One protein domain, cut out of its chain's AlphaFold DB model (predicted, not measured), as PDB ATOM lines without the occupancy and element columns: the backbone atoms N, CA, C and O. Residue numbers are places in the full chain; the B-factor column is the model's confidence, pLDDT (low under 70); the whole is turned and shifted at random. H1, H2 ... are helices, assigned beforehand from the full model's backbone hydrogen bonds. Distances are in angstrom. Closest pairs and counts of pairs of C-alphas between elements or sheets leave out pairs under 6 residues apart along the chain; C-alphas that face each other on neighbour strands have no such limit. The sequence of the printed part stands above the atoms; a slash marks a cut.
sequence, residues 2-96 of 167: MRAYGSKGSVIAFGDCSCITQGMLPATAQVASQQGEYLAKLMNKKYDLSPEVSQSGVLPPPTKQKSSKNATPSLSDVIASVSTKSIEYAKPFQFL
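What this domain is: This is residues 2 to 96 of the 167 residues of the protein "Hypothetical protein" of Craspedostauros australis (UniProt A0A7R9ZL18). The printed part has little regular structure: a loose, elongated set of long loops, with the helix H1 along one side and the short helix H2 at the far end of the longest axis. The last stretch, residues 84 to 96, runs back from H2 toward H1. The 95 residues include two named helices, H1 then H2, and no named strand; the class is all helix, with 25 residues in named elements. The radius of gyration of the C-alphas is 16.0 A, and the spans are 49 by 31 by 22 A.

How they stand to each other: Residues 2 to 28 precede H1, residues 29 to 44. A long link of 30 residues leads to H2, residues 75 to 83. H1 and H2 are apart. In both, every O i to N i+4 pair is within hydrogen-bond range.

Where its parts are: H1 runs 22.2 A from C-alpha 29 at (-8.138, 71.155, 148.904). H2 runs 12.4 A to C-alpha 83 at (15.158, 45.927, 174.079).

The domain as a whole: The C-alphas farthest apart, of Ala 27 and Leu 75, are separated by 49.3 A. Residues 69 to 76 stand free. The printed part has no cut. Its mean pLDDT is 80.1; 23 residues are under 70, among them 65 to 73.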
ATOM      1  N   MET A   2      -7.441  62.507 163.159       88.50
ATOM      2  CA  MET A   2      -8.595  62.367 162.247       88.50
ATOM      3  C   MET A   2      -9.755  61.473 162.734       88.50
ATOM      4  O   MET A   2     -10.632  61.120 161.957       88.50
ATOM      5  N   ARG A   3      -9.792  61.110 164.022       88.56
ATOM      6  CA  ARG A   3     -10.879  60.320 164.614       88.56
ATOM      7  C   ARG A   3     -12.053  61.229 164.943       88.56
ATOM      8  O   ARG A   3     -11.845  62.273 165.563       88.56
ATOM      9  N   ALA A   4     -13.259  60.809 164.577       88.00
ATOM     10  CA  ALA A   4     -14.474  61.506 164.967       88.00
ATOM     11  C   ALA A   4     -14.659  61.440 166.491       88.00
ATOM     12  O   ALA A   4     -14.428  60.405 167.124       88.00
ATOM     13  N   TYR A   5     -15.070  62.556 167.089       84.00
ATOM     14  CA  TYR A   5     -15.368  62.593 168.515       84.00
ATOM     15  C   TYR A   5     -16.573  61.688 168.819       84.00
ATOM     16  O   TYR A   5     -17.519  61.629 168.040       84.00
ATOM     17  N   GLY A   6     -16.518  60.930 169.916       81.88
ATOM     18  CA  GLY A   6     -17.579  59.986 170.293       81.88
ATOM     19  C   GLY A   6     -17.622  58.669 169.503       81.88
ATOM     20  O   GLY A   6     -18.301  57.741 169.932       81.88
ATOM     21  N   SER A   7     -16.852  58.508 168.419       80.50
ATOM     22  CA  SER A   7     -16.901  57.286 167.593       80.50
ATOM     23  C   SER A   7     -16.105  56.100 168.146       80.50
ATOM     24  O   SER A   7     -15.990  55.071 167.478       80.50
ATOM     25  N   LYS A   8     -15.498  56.226 169.333       77.50
ATOM     26  CA  LYS A   8     -14.604  55.209 169.923       77.50
ATOM     27  C   LYS A   8     -13.459  54.773 168.980       77.50
ATOM     28  O   LYS A   8     -12.933  53.679 169.104       77.50
ATOM     29  N   GLY A   9     -13.090  55.621 168.014       76.69
ATOM     30  CA  GLY A   9     -12.056  55.332 167.015       76.69
ATOM     31  C   GLY A   9     -12.518  54.499 165.813       76.69
ATOM     32  O   GLY A   9     -11.697  54.201 164.954       76.69
ATOM     33  N   SER A  10     -13.810  54.168 165.715       82.75
ATOM     34  CA  SER A  10     -14.381  53.434 164.571       82.75
ATOM     35  C   SER A  10     -14.624  54.307 163.337       82.75
ATOM     36  O   SER A  10     -14.634  53.805 162.217       82.75
ATOM     37  N   VAL A  11     -14.799  55.620 163.529       89.50
ATOM     38  CA  VAL A  11     -15.098  56.571 162.449       89.50
ATOM     39  C   VAL A  11     -13.982  57.598 162.323       89.50
ATOM     40  O   VAL A  11     -13.556  58.202 163.314       89.50
ATOM     41  N   ILE A  12     -13.553  57.814 161.081       91.19
ATOM     42  CA  ILE A  12     -12.518  58.766 160.677       91.19
ATOM     43  C   ILE A  12     -13.163  59.806 159.758       91.19
ATOM     44  O   ILE A  12     -13.964  59.453 158.897       91.19
ATOM     45  N   ALA A  13     -12.810  61.077 159.935       91.69
ATOM     46  CA  ALA A  13     -13.296  62.182 159.110       91.69
ATOM     47  C   ALA A  13     -12.137  63.126 158.763       91.69
ATOM     48  O   ALA A  13     -11.274  63.377 159.605       91.69
ATOM     49  N   PHE A  14     -12.110  63.630 157.530       92.75
ATOM     50  CA  PHE A  14     -11.120  64.586 157.028       92.75
ATOM     51  C   PHE A  14     -11.703  65.399 155.862       92.75
ATOM     52  O   PHE A  14     -12.695  65.000 155.262       92.75
ATOM     53  N   GLY A  15     -11.076  66.522 155.521       92.62
ATOM     54  CA  GLY A  15     -11.555  67.459 154.508       92.62
ATOM     55  C   GLY A  15     -12.721  68.311 155.005       92.62
ATOM     56  O   GLY A  15     -12.883  68.519 156.210       92.62
ATOM     57  N   ASP A  16     -13.538  68.784 154.066       92.44
ATOM     58  CA  ASP A  16     -14.589  69.781 154.317       92.44
ATOM     59  C   ASP A  16     -15.734  69.262 155.205       92.44
ATOM     60  O   ASP A  16     -16.465  70.049 155.797       92.44
ATOM     61  N   CYS A  17     -15.873  67.941 155.360       89.81
ATOM     62  CA  CYS A  17     -16.853  67.339 156.268       89.81
ATOM     63  C   CYS A  17     -16.387  67.276 157.734       89.81
ATOM     64  O   CYS A  17     -17.117  66.772 158.587       89.81
ATOM     65  N   SER A  18     -15.170  67.737 158.041       89.25
ATOM     66  CA  SER A  18     -14.554  67.586 159.360       89.25
ATOM     67  C   SER A  18     -14.191  68.928 159.995       89.25
ATOM     68  O   SER A  18     -13.673  69.825 159.337       89.25
ATOM     69  N   CYS A  19     -14.400  69.044 161.308       85.94
ATOM     70  CA  CYS A  19     -13.912  70.158 162.118       85.94
ATOM     71  C   CYS A  19     -12.915  69.647 163.167       85.94
ATOM     72  O   CYS A  19     -13.177  68.668 163.871       85.94
ATOM     73  N   ILE A  20     -11.756  70.299 163.282       82.75
ATOM     74  CA  ILE A  20     -10.745  69.957 164.289       82.75
ATOM     75  C   ILE A  20     -11.028  70.740 165.575       82.75
ATOM     76  O   ILE A  20     -11.316  71.932 165.540       82.75
ATOM     77  N   THR A  21     -10.911  70.076 166.725       76.44
ATOM     78  CA  THR A  21     -11.202  70.660 168.047       76.44
ATOM     79  C   THR A  21     -10.186  71.711 168.509       76.44
ATOM     80  O   THR A  21     -10.521  72.570 169.312       76.44
ATOM     81  N   GLN A  22      -8.949  71.653 168.012       73.25
ATOM     82  CA  GLN A  22      -7.839  72.541 168.389       73.25
ATOM     83  C   GLN A  22      -7.774  73.842 167.569       73.25
ATOM     84  O   GLN A  22      -6.838  74.620 167.730       73.25
ATOM     85  N   GLY A  23      -8.742  74.074 166.681       77.38
ATOM     86  CA  GLY A  23      -8.793  75.251 165.820       77.38
ATOM     87  C   GLY A  23      -9.345  74.913 164.441       77.38
ATOM     88  O   GLY A  23      -9.086  73.839 163.894       77.38
ATOM     89  N   MET A  24     -10.119  75.837 163.878       84.44
ATOM     90  CA  MET A  24     -10.688  75.672 162.548       84.44
ATOM     91  C   MET A  24      -9.589  75.846 161.496       84.44
ATOM     92  O   MET A  24      -8.951  76.894 161.414       84.44
ATOM     93  N   LEU A  25      -9.357  74.802 160.700       89.62
ATOM     94  CA  LEU A  25      -8.488  74.877 159.529       89.62
ATOM     95  C   LEU A  25      -9.267  75.438 158.331       89.62
ATOM     96  O   LEU A  25     -10.486  75.268 158.271       89.62
ATOM     97  N   PRO A  26      -8.594  76.076 157.360       90.31
ATOM     98  CA  PRO A  26      -9.268  76.586 156.173       90.31
ATOM     99  C   PRO A  26      -9.815  75.436 155.312       90.31
ATOM    100  O   PRO A  26      -9.086  74.490 155.004       90.31
ATOM    101  N   ALA A  27     -11.076  75.544 154.883       90.12
ATOM    102  CA  ALA A  27     -11.739  74.590 153.987       90.12
ATOM    103  C   ALA A  27     -11.138  74.679 152.573       90.12
ATOM    104  O   ALA A  27     -11.601  75.421 151.707       90.12
ATOM    105  N   THR A  28     -10.006  74.003 152.379       92.88
ATOM    106  CA  THR A  28      -9.209  74.048 151.151       92.88
ATOM    107  C   THR A  28      -8.764  72.647 150.756       92.88
ATOM    108  O   THR A  28      -8.425  71.814 151.603       92.88
ATOM    109  N   ALA A  29      -8.650  72.414 149.446       92.31
ATOM    110  CA  ALA A  29      -8.138  71.155 148.904       92.31
ATOM    111  C   ALA A  29      -6.739  70.803 149.446       92.31
ATOM    112  O   ALA A  29      -6.399  69.629 149.584       92.31
ATOM    113  N   GLN A  30      -5.935  71.811 149.800       92.69
ATOM    114  CA  GLN A  30      -4.629  71.604 150.412       92.69
ATOM    115  C   GLN A  30      -4.729  70.940 151.791       92.69
ATOM    116  O   GLN A  30      -4.008  69.974 152.047       92.69
ATOM    117  N   VAL A  31      -5.610  71.436 152.666       93.56
ATOM    118  CA  VAL A  31      -5.842  70.841 153.990       93.56
ATOM    119  C   VAL A  31      -6.345  69.410 153.831       93.56
ATOM    120  O   VAL A  31      -5.759  68.498 154.415       93.56
ATOM    121  N   ALA A  32      -7.351  69.198 152.980       94.69
ATOM    122  CA  ALA A  32      -7.911  67.872 152.723       94.69
ATOM    123  C   ALA A  32      -6.845  66.882 152.212       94.69
ATOM    124  O   ALA A  32      -6.739  65.762 152.715       94.69
ATOM    125  N   SER A  33      -5.998  67.310 151.268       94.06
ATOM    126  CA  SER A  33      -4.910  66.487 150.729       94.06
ATOM    127  C   SER A  33      -3.880  66.110 151.798       94.06
ATOM    128  O   SER A  33      -3.472  64.951 151.856       94.06
ATOM    129  N   GLN A  34      -3.457  67.053 152.647       94.62
ATOM    130  CA  GLN A  34      -2.480  66.774 153.709       94.62
ATOM    131  C   GLN A  34      -3.056  65.867 154.797       94.62
ATOM    132  O   GLN A  34      -2.362  64.986 155.304       94.62
ATOM    133  N   GLN A  35      -4.326  66.061 155.148       94.94
ATOM    134  CA  GLN A  35      -5.028  65.203 156.096       94.94
ATOM    135  C   GLN A  35      -5.144  63.764 155.576       94.94
ATOM    136  O   GLN A  35      -4.869  62.824 156.326       94.94
ATOM    137  N   GLY A  36      -5.482  63.594 154.294       95.06
ATOM    138  CA  GLY A  36      -5.518  62.287 153.637       95.06
ATOM    139  C   GLY A  36      -4.146  61.609 153.611       95.06
ATOM    140  O   GLY A  36      -4.025  60.444 153.988       95.06
ATOM    141  N   GLU A  37      -3.088  62.344 153.252       95.19
ATOM    142  CA  GLU A  37      -1.718  61.814 153.249       95.19
ATOM    143  C   GLU A  37      -1.251  61.414 154.658       95.19
ATOM    144  O   GLU A  37      -0.644  60.358 154.851       95.19
ATOM    145  N   TYR A  38      -1.552  62.236 155.664       94.69
ATOM    146  CA  TYR A  38      -1.252  61.935 157.059       94.69
ATOM    147  C   TYR A  38      -1.960  60.657 157.526       94.69
ATOM    148  O   TYR A  38      -1.320  59.780 158.112       94.69
ATOM    149  N   LEU A  39      -3.253  60.518 157.228       93.62
ATOM    150  CA  LEU A  39      -4.019  59.322 157.568       93.62
ATOM    151  C   LEU A  39      -3.454  58.076 156.874       93.62
ATOM    152  O   LEU A  39      -3.219  57.062 157.534       93.62
ATOM    153  N   ALA A  40      -3.157  58.169 155.576       94.50
ATOM    154  CA  ALA A  40      -2.548  57.081 154.817       94.50
ATOM    155  C   ALA A  40      -1.204  56.649 155.430       94.50
ATOM    156  O   ALA A  40      -0.942  55.457 155.579       94.50
ATOM    157  N   LYS A  41      -0.369  57.603 155.873       93.19
ATOM    158  CA  LYS A  41       0.886  57.306 156.586       93.19
ATOM    159  C   LYS A  41       0.649  56.554 157.894       93.19
ATOM    160  O   LYS A  41       1.429  55.654 158.204       93.19
ATOM    161  N   LEU A  42      -0.387  56.901 158.661       91.56
ATOM    162  CA  LEU A  42      -0.723  56.180 159.892       91.56
ATOM    163  C   LEU A  42      -1.151  54.735 159.599       91.56
ATOM    164  O   LEU A  42      -0.659  53.809 160.245       91.56
ATOM    165  N   MET A  43      -2.001  54.538 158.591       89.94
ATOM    166  CA  MET A  43      -2.466  53.206 158.192       89.94
ATOM    167  C   MET A  43      -1.316  52.342 157.659       89.94
ATOM    168  O   MET A  43      -1.123  51.219 158.118       89.94
ATOM    169  N   ASN A  44      -0.477  52.894 156.776       93.06
ATOM    170  CA  ASN A  44       0.682  52.190 156.212       93.06
ATOM    171  C   ASN A  44       1.712  51.799 157.283       93.06
ATOM    172  O   ASN A  44       2.373  50.770 157.168       93.06
ATOM    173  N   LYS A  45       1.834  52.598 158.352       89.31
ATOM    174  CA  LYS A  45       2.697  52.305 159.507       89.31
ATOM    175  C   LYS A  45       2.033  51.415 160.567       89.31
ATOM    176  O   LYS A  45       2.645  51.194 161.610       89.31
ATOM    177  N   LYS A  46       0.823  50.901 160.305       88.06
ATOM    178  CA  LYS A  46       0.060  50.008 161.196       88.06
ATOM    179  C   LYS A  46      -0.164  50.599 162.594       88.06
ATOM    180  O   LYS A  46      -0.040  49.905 163.606       88.06
ATOM    181  N   TYR A  47      -0.464  51.895 162.656       88.31
ATOM    182  CA  TYR A  47      -0.947  52.495 163.896       88.31
ATOM    183  C   TYR A  47      -2.357  51.995 164.207       88.31
ATOM    184  O   TYR A  47      -3.209  51.933 163.323       88.31
ATOM    185  N   ASP A  48      -2.603  51.685 165.475       85.31
ATOM    186  CA  ASP A  48      -3.928  51.352 165.973       85.31
ATOM    187  C   ASP A  48      -4.762  52.628 166.134       85.31
ATOM    188  O   ASP A  48      -4.523  53.459 167.016       85.31
ATOM    189  N   LEU A  49      -5.724  52.813 165.233       83.56
ATOM    190  CA  LEU A  49      -6.624  53.965 165.242       83.56
ATOM    191  C   LEU A  49      -7.825  53.756 166.178       83.56
ATOM    192  O   LEU A  49      -8.457  54.742 166.568       83.56
ATOM    193  N   SER A  50      -8.086  52.519 166.602       80.31
ATOM    194  CA  SER A  50      -9.231  52.107 167.418       80.31
ATOM    195  C   SER A  50      -8.788  51.502 168.760       80.31
ATOM    196  O   SER A  50      -9.074  50.333 169.022       80.31
ATOM    197  N   PRO A  51      -8.082  52.261 169.623       73.44
ATOM    198  CA  PRO A  51      -7.703  51.760 170.936       73.44
ATOM    199  C   PRO A  51      -8.943  51.547 171.812       73.44
ATOM    200  O   PRO A  51      -9.931  52.280 171.695       73.44
ATOM    201  N   GLU A  52      -8.867  50.584 172.731       66.25
ATOM    202  CA  GLU A  52      -9.913  50.376 173.730       66.25
ATOM    203  C   GLU A  52     -10.150  51.661 174.537       66.25
ATOM    204  O   GLU A  52      -9.223  52.352 174.972       66.25
ATOM    205  N   VAL A  53     -11.425  52.019 174.672       64.44
ATOM    206  CA  VAL A  53     -11.871  53.284 175.257       64.44
ATOM    207  C   VAL A  53     -11.472  53.336 176.728       64.44
ATOM    208  O   VAL A  53     -11.942  52.537 177.533       64.44
ATOM    209  N   SER A  54     -10.650  54.317 177.103       58.28
ATOM    210  CA  SER A  54     -10.462  54.670 178.511       58.28
ATOM    211  C   SER A  54     -11.787  55.209 179.066       58.28
ATOM    212  O   SER A  54     -12.451  56.001 178.399       58.28
ATOM    213  N   GLN A  55     -12.180  54.790 180.274       57.12
ATOM    214  CA  GLN A  55     -13.478  55.098 180.911       57.12
ATOM    215  C   GLN A  55     -13.829  56.604 180.975       57.12
ATOM    216  O   GLN A  55     -14.984  56.966 181.158       57.12
ATOM    217  N   SER A  56     -12.848  57.482 180.760       60.16
ATOM    218  CA  SER A  56     -12.956  58.940 180.663       60.16
ATOM    219  C   SER A  56     -13.408  59.480 179.291       60.16
ATOM    220  O   SER A  56     -13.485  60.692 179.115       60.16
ATOM    221  N   GLY A  57     -13.670  58.625 178.293       63.44
ATOM    222  CA  GLY A  57     -14.124  59.034 176.952       63.44
ATOM    223  C   GLY A  57     -13.049  59.703 176.078       63.44
ATOM    224  O   GLY A  57     -13.297  60.008 174.910       63.44
ATOM    225  N   VAL A  58     -11.839  59.897 176.610       70.56
ATOM    226  CA  VAL A  58     -10.685  60.431 175.881       70.56
ATOM    227  C   VAL A  58      -9.915  59.274 175.252       70.56
ATOM    228  O   VAL A  58      -9.407  58.397 175.944       70.56
ATOM    229  N   LEU A  59      -9.822  59.268 173.920       74.31
ATOM    230  CA  LEU A  59      -9.076  58.240 173.193       74.31
ATOM    231  C   LEU A  59      -7.565  58.523 173.256       74.31
ATOM    232  O   LEU A  59      -7.146  59.605 172.826       74.31
ATOM    233  N   PRO A  60      -6.732  57.557 173.684       80.69
ATOM    234  CA  PRO A  60      -5.283  57.734 173.720       80.69
ATOM    235  C   PRO A  60      -4.697  57.891 172.306       80.69
ATOM    236  O   PRO A  60      -5.331  57.482 171.321       80.69
ATOM    237  N   PRO A  61      -3.497  58.485 172.163       85.00
ATOM    238  CA  PRO A  61      -2.803  58.559 170.882       85.00
ATOM    239  C   PRO A  61      -2.675  57.175 170.223       85.00
ATOM    240  O   PRO A  61      -2.377  56.211 170.927       85.00
ATOM    241  N   PRO A  62      -2.855  57.056 168.894       86.00
ATOM    242  CA  PRO A  62      -2.565  55.837 168.158       86.00
ATOM    243  C   PRO A  62      -1.148  55.353 168.435       86.00
ATOM    244  O   PRO A  62      -0.184  56.119 168.332       86.00
ATOM    245  N   THR A  63      -1.031  54.075 168.756       85.44
ATOM    246  CA  THR A  63       0.235  53.385 168.996       85.44
ATOM    247  C   THR A  63       0.497  52.432 167.841       85.44
ATOM    248  O   THR A  63      -0.437  51.922 167.225       85.44
ATOM    249  N   LYS A  64       1.762  52.198 167.484       81.12
ATOM    250  CA  LYS A  64       2.061  51.138 166.513       81.12
ATOM    251  C   LYS A  64       1.650  49.791 167.098       81.12
ATOM    252  O   LYS A  64       2.046  49.465 168.220       81.12
ATOM    253  N   GLN A  65       0.888  49.003 166.342       65.69
ATOM    254  CA  GLN A  65       0.628  47.622 166.734       65.69
ATOM    255  C   GLN A  65       1.965  46.881 166.817       65.69
ATOM    256  O   GLN A  65       2.748  46.879 165.864       65.69
ATOM    257  N   LYS A  66       2.238  46.249 167.964       58.06
ATOM    258  CA  LYS A  66       3.333  45.283 168.068       58.06
ATOM    259  C   LYS A  66       3.027  44.176 167.066       58.06
ATOM    260  O   LYS A  66       1.939  43.606 167.094       58.06
ATOM    261  N   SER A  67       3.947  43.939 166.139       52.22
ATOM    262  CA  SER A  67       3.797  42.901 165.127       52.22
ATOM    263  C   SER A  67       3.626  41.553 165.827       52.22
ATOM    264  O   SER A  67       4.581  41.032 166.385       52.22
ATOM    265  N   SER A  68       2.397  41.045 165.887       53.03
ATOM    266  CA  SER A  68       2.031  39.637 165.715       53.03
ATOM    267  C   SER A  68       0.644  39.396 166.306       53.03
ATOM    268  O   SER A  68       0.427  39.537 167.507       53.03
ATOM    269  N   LYS A  69      -0.302  39.003 165.449       51.19
ATOM    270  CA  LYS A  69      -1.440  38.192 165.899       51.19
ATOM    271  C   LYS A  69      -1.488  36.809 165.234       51.19
ATOM    272  O   LYS A  69      -2.049  35.914 165.842       51.19
ATOM    273  N   ASN A  70      -0.832  36.586 164.080       46.75
ATOM    274  CA  ASN A  70      -0.965  35.325 163.322       46.75
ATOM    275  C   ASN A  70       0.354  34.683 162.819       46.75
ATOM    276  O   ASN A  70       0.286  33.721 162.062       46.75
ATOM    277  N   ALA A  71       1.543  35.169 163.195       56.75
ATOM    278  CA  ALA A  71       2.815  34.524 162.837       56.75
ATOM    279  C   ALA A  71       3.551  34.110 164.114       56.75
ATOM    280  O   ALA A  71       3.667  34.923 165.034       56.75
ATOM    281  N   THR A  72       4.024  32.861 164.180       59.22
ATOM    282  CA  THR A  72       4.870  32.361 165.275       59.22
ATOM    283  C   THR A  72       6.013  33.354 165.499       59.22
ATOM    284  O   THR A  72       6.826  33.526 164.588       59.22
ATOM    285  N   PRO A  73       6.045  34.070 166.636       63.59
ATOM    286  CA  PRO A  73       7.017  35.133 166.838       63.59
ATOM    287  C   PRO A  73       8.420  34.529 166.864       63.59
ATOM    288  O   PRO A  73       8.682  33.582 167.607       63.59
ATOM    289  N   SER A  74       9.320  35.069 166.043       78.75
ATOM    290  CA  SER A  74      10.730  34.699 166.091       78.75
ATOM    291  C   SER A  74      11.329  35.166 167.422       78.75
ATOM    292  O   SER A  74      10.984  36.234 167.931       78.75
ATOM    293  N   LEU A  75      12.273  34.403 167.980       75.88
ATOM    294  CA  LEU A  75      13.043  34.791 169.174       75.88
ATOM    295  C   LEU A  75      13.696  36.177 169.022       75.88
ATOM    296  O   LEU A  75      13.788  36.929 169.992       75.88
ATOM    297  N   SER A  76      14.081  36.546 167.796       72.81
ATOM    298  CA  SER A  76      14.600  37.880 167.478       72.81
ATOM    299  C   SER A  76      13.568  38.987 167.702       72.81
ATOM    300  O   SER A  76      13.933  40.052 168.194       72.81
ATOM    301  N   ASP A  77      12.289  38.744 167.403       68.38
ATOM    302  CA  ASP A  77      11.212  39.727 167.580       68.38
ATOM    303  C   ASP A  77      10.925  39.957 169.065       68.38
ATOM    304  O   ASP A  77      10.678  41.084 169.498       68.38
ATOM    305  N   VAL A  78      11.025  38.896 169.870       69.88
ATOM    306  CA  VAL A  78      10.871  38.976 171.325       69.88
ATOM    307  C   VAL A  78      12.017  39.785 171.935       69.88
ATOM    308  O   VAL A  78      11.751  40.754 172.649       69.88
ATOM    309  N   ILE A  79      13.272  39.469 171.601       73.81
ATOM    310  CA  ILE A  79      14.456  40.191 172.103       73.81
ATOM    311  C   ILE A  79      14.441  41.654 171.640       73.81
ATOM    312  O   ILE A  79      14.668  42.559 172.449       73.81
ATOM    313  N   ALA A  80      14.097  41.910 170.374       67.69
ATOM    314  CA  ALA A  80      13.949  43.262 169.850       67.69
ATOM    315  C   ALA A  80      12.827  44.027 170.568       67.69
ATOM    316  O   ALA A  80      13.022  45.187 170.914       67.69
ATOM    317  N   SER A  81      11.685  43.396 170.861       64.06
ATOM    318  CA  SER A  81      10.573  44.044 171.577       64.06
ATOM    319  C   SER A  81      10.875  44.338 173.052       64.06
ATOM    320  O   SER A  81      10.367  45.319 173.598       64.06
ATOM    321  N   VAL A  82      11.714  43.514 173.688       69.56
ATOM    322  CA  VAL A  82      12.184  43.703 175.069       69.56
ATOM    323  C   VAL A  82      13.220  44.822 175.139       69.56
ATOM    324  O   VAL A  82      13.130  45.673 176.022       69.56
ATOM    325  N   SER A  83      14.154  44.862 174.185       71.69
ATOM    326  CA  SER A  83      15.158  45.927 174.079       71.69
ATOM    327  C   SER A  83      14.529  47.266 173.646       71.69
ATOM    328  O   SER A  83      14.878  48.327 174.156       71.69
ATOM    329  N   THR A  84      13.509  47.222 172.780       62.91
ATOM    330  CA  THR A  84      12.824  48.393 172.194       62.91
ATOM    331  C   THR A  84      11.498  48.685 172.897       62.91
ATOM    332  O   THR A  84      10.476  48.920 172.256       62.91
ATOM    333  N   LYS A  85      11.470  48.664 174.233       56.94
ATOM    334  CA  LYS A  85      10.265  48.895 175.060       56.94
ATOM    335  C   LYS A  85       9.714  50.340 174.980       56.94
ATOM    336  O   LYS A  85       9.164  50.843 175.954       56.94
ATOM    337  N   SER A  86       9.849  51.031 173.849       63.84
ATOM    338  CA  SER A  86       9.244  52.331 173.581       63.84
ATOM    339  C   SER A  86       7.946  52.144 172.793       63.84
ATOM    340  O   SER A  86       7.920  51.726 171.638       63.84
ATOM    341  N   ILE A  87       6.818  52.444 173.435       70.19
ATOM    342  CA  ILE A  87       5.544  52.601 172.732       70.19
ATOM    343  C   ILE A  87       5.690  53.828 171.828       70.19
ATOM    344  O   ILE A  87       5.799  54.952 172.313       70.19
ATOM    345  N   GLU A  88       5.729  53.619 170.513       80.25
ATOM    346  CA  GLU A  88       5.811  54.724 169.561       80.25
ATOM    347  C   GLU A  88       4.418  55.309 169.325       80.25
ATOM    348  O   GLU A  88       3.560  54.696 168.681       80.25
ATOM    349  N   TYR A  89       4.203  56.514 169.846       84.75
ATOM    350  CA  TYR A  89       2.975  57.273 169.651       84.75
ATOM    351  C   TYR A  89       2.980  58.011 168.308       84.75
ATOM    352  O   TYR A  89       3.988  58.583 167.884       84.75
ATOM    353  N   ALA A  90       1.830  58.039 167.636       87.81
ATOM    354  CA  ALA A  90       1.642  58.844 166.439       87.81
ATOM    355  C   ALA A  90       1.675  60.341 166.777       87.81
ATOM    356  O   ALA A  90       0.886  60.819 167.596       87.81
ATOM    357  N   LYS A  91       2.519  61.107 166.074       90.31
ATOM    358  CA  LYS A  91       2.504  62.578 166.148       90.31
ATOM    359  C   LYS A  91       1.134  63.119 165.713       90.31
ATOM    360  O   LYS A  91       0.560  62.561 164.773       90.31
ATOM    361  N   PRO A  92       0.593  64.169 166.357       90.06
ATOM    362  CA  PRO A  92      -0.662  64.787 165.936       90.06
ATOM    363  C   PRO A  92      -0.538  65.401 164.534       90.06
ATOM    364  O   PRO A  92       0.561  65.695 164.065       90.06
ATOM    365  N   PHE A  93      -1.674  65.576 163.860       91.56
ATOM    366  CA  PHE A  93      -1.715  66.259 162.570       91.56
ATOM    367  C   PHE A  93      -1.343  67.732 162.753       91.56
ATOM    368  O   PHE A  93      -1.868  68.391 163.648       91.56
ATOM    369  N   GLN A  94      -0.464  68.239 161.895       90.44
ATOM    370  CA  GLN A  94      -0.100  69.648 161.820       90.44
ATOM    371  C   GLN A  94      -0.272  70.093 160.373       90.44
ATOM    372  O   GLN A  94       0.262  69.460 159.461       90.44
ATOM    373  N   PHE A  95      -1.055  71.150 160.168       90.69
ATOM    374  CA  PHE A  95      -1.268  71.710 158.843       90.69
ATOM    375  C   PHE A  95      -0.055  72.541 158.426       90.69
ATOM    376  O   PHE A  95       0.355  73.449 159.146       90.69
ATOM    377  N   LEU A  96       0.482  72.251 157.243       90.38
ATOM    378  CA  LEU A  96       1.521  73.057 156.620       90.38
ATOM    379  C   LEU A  96       0.882  73.992 155.592       90.38
ATOM    380  O   LEU A  96       0.438  73.536 154.537       90.38
TER     381      LEU A  96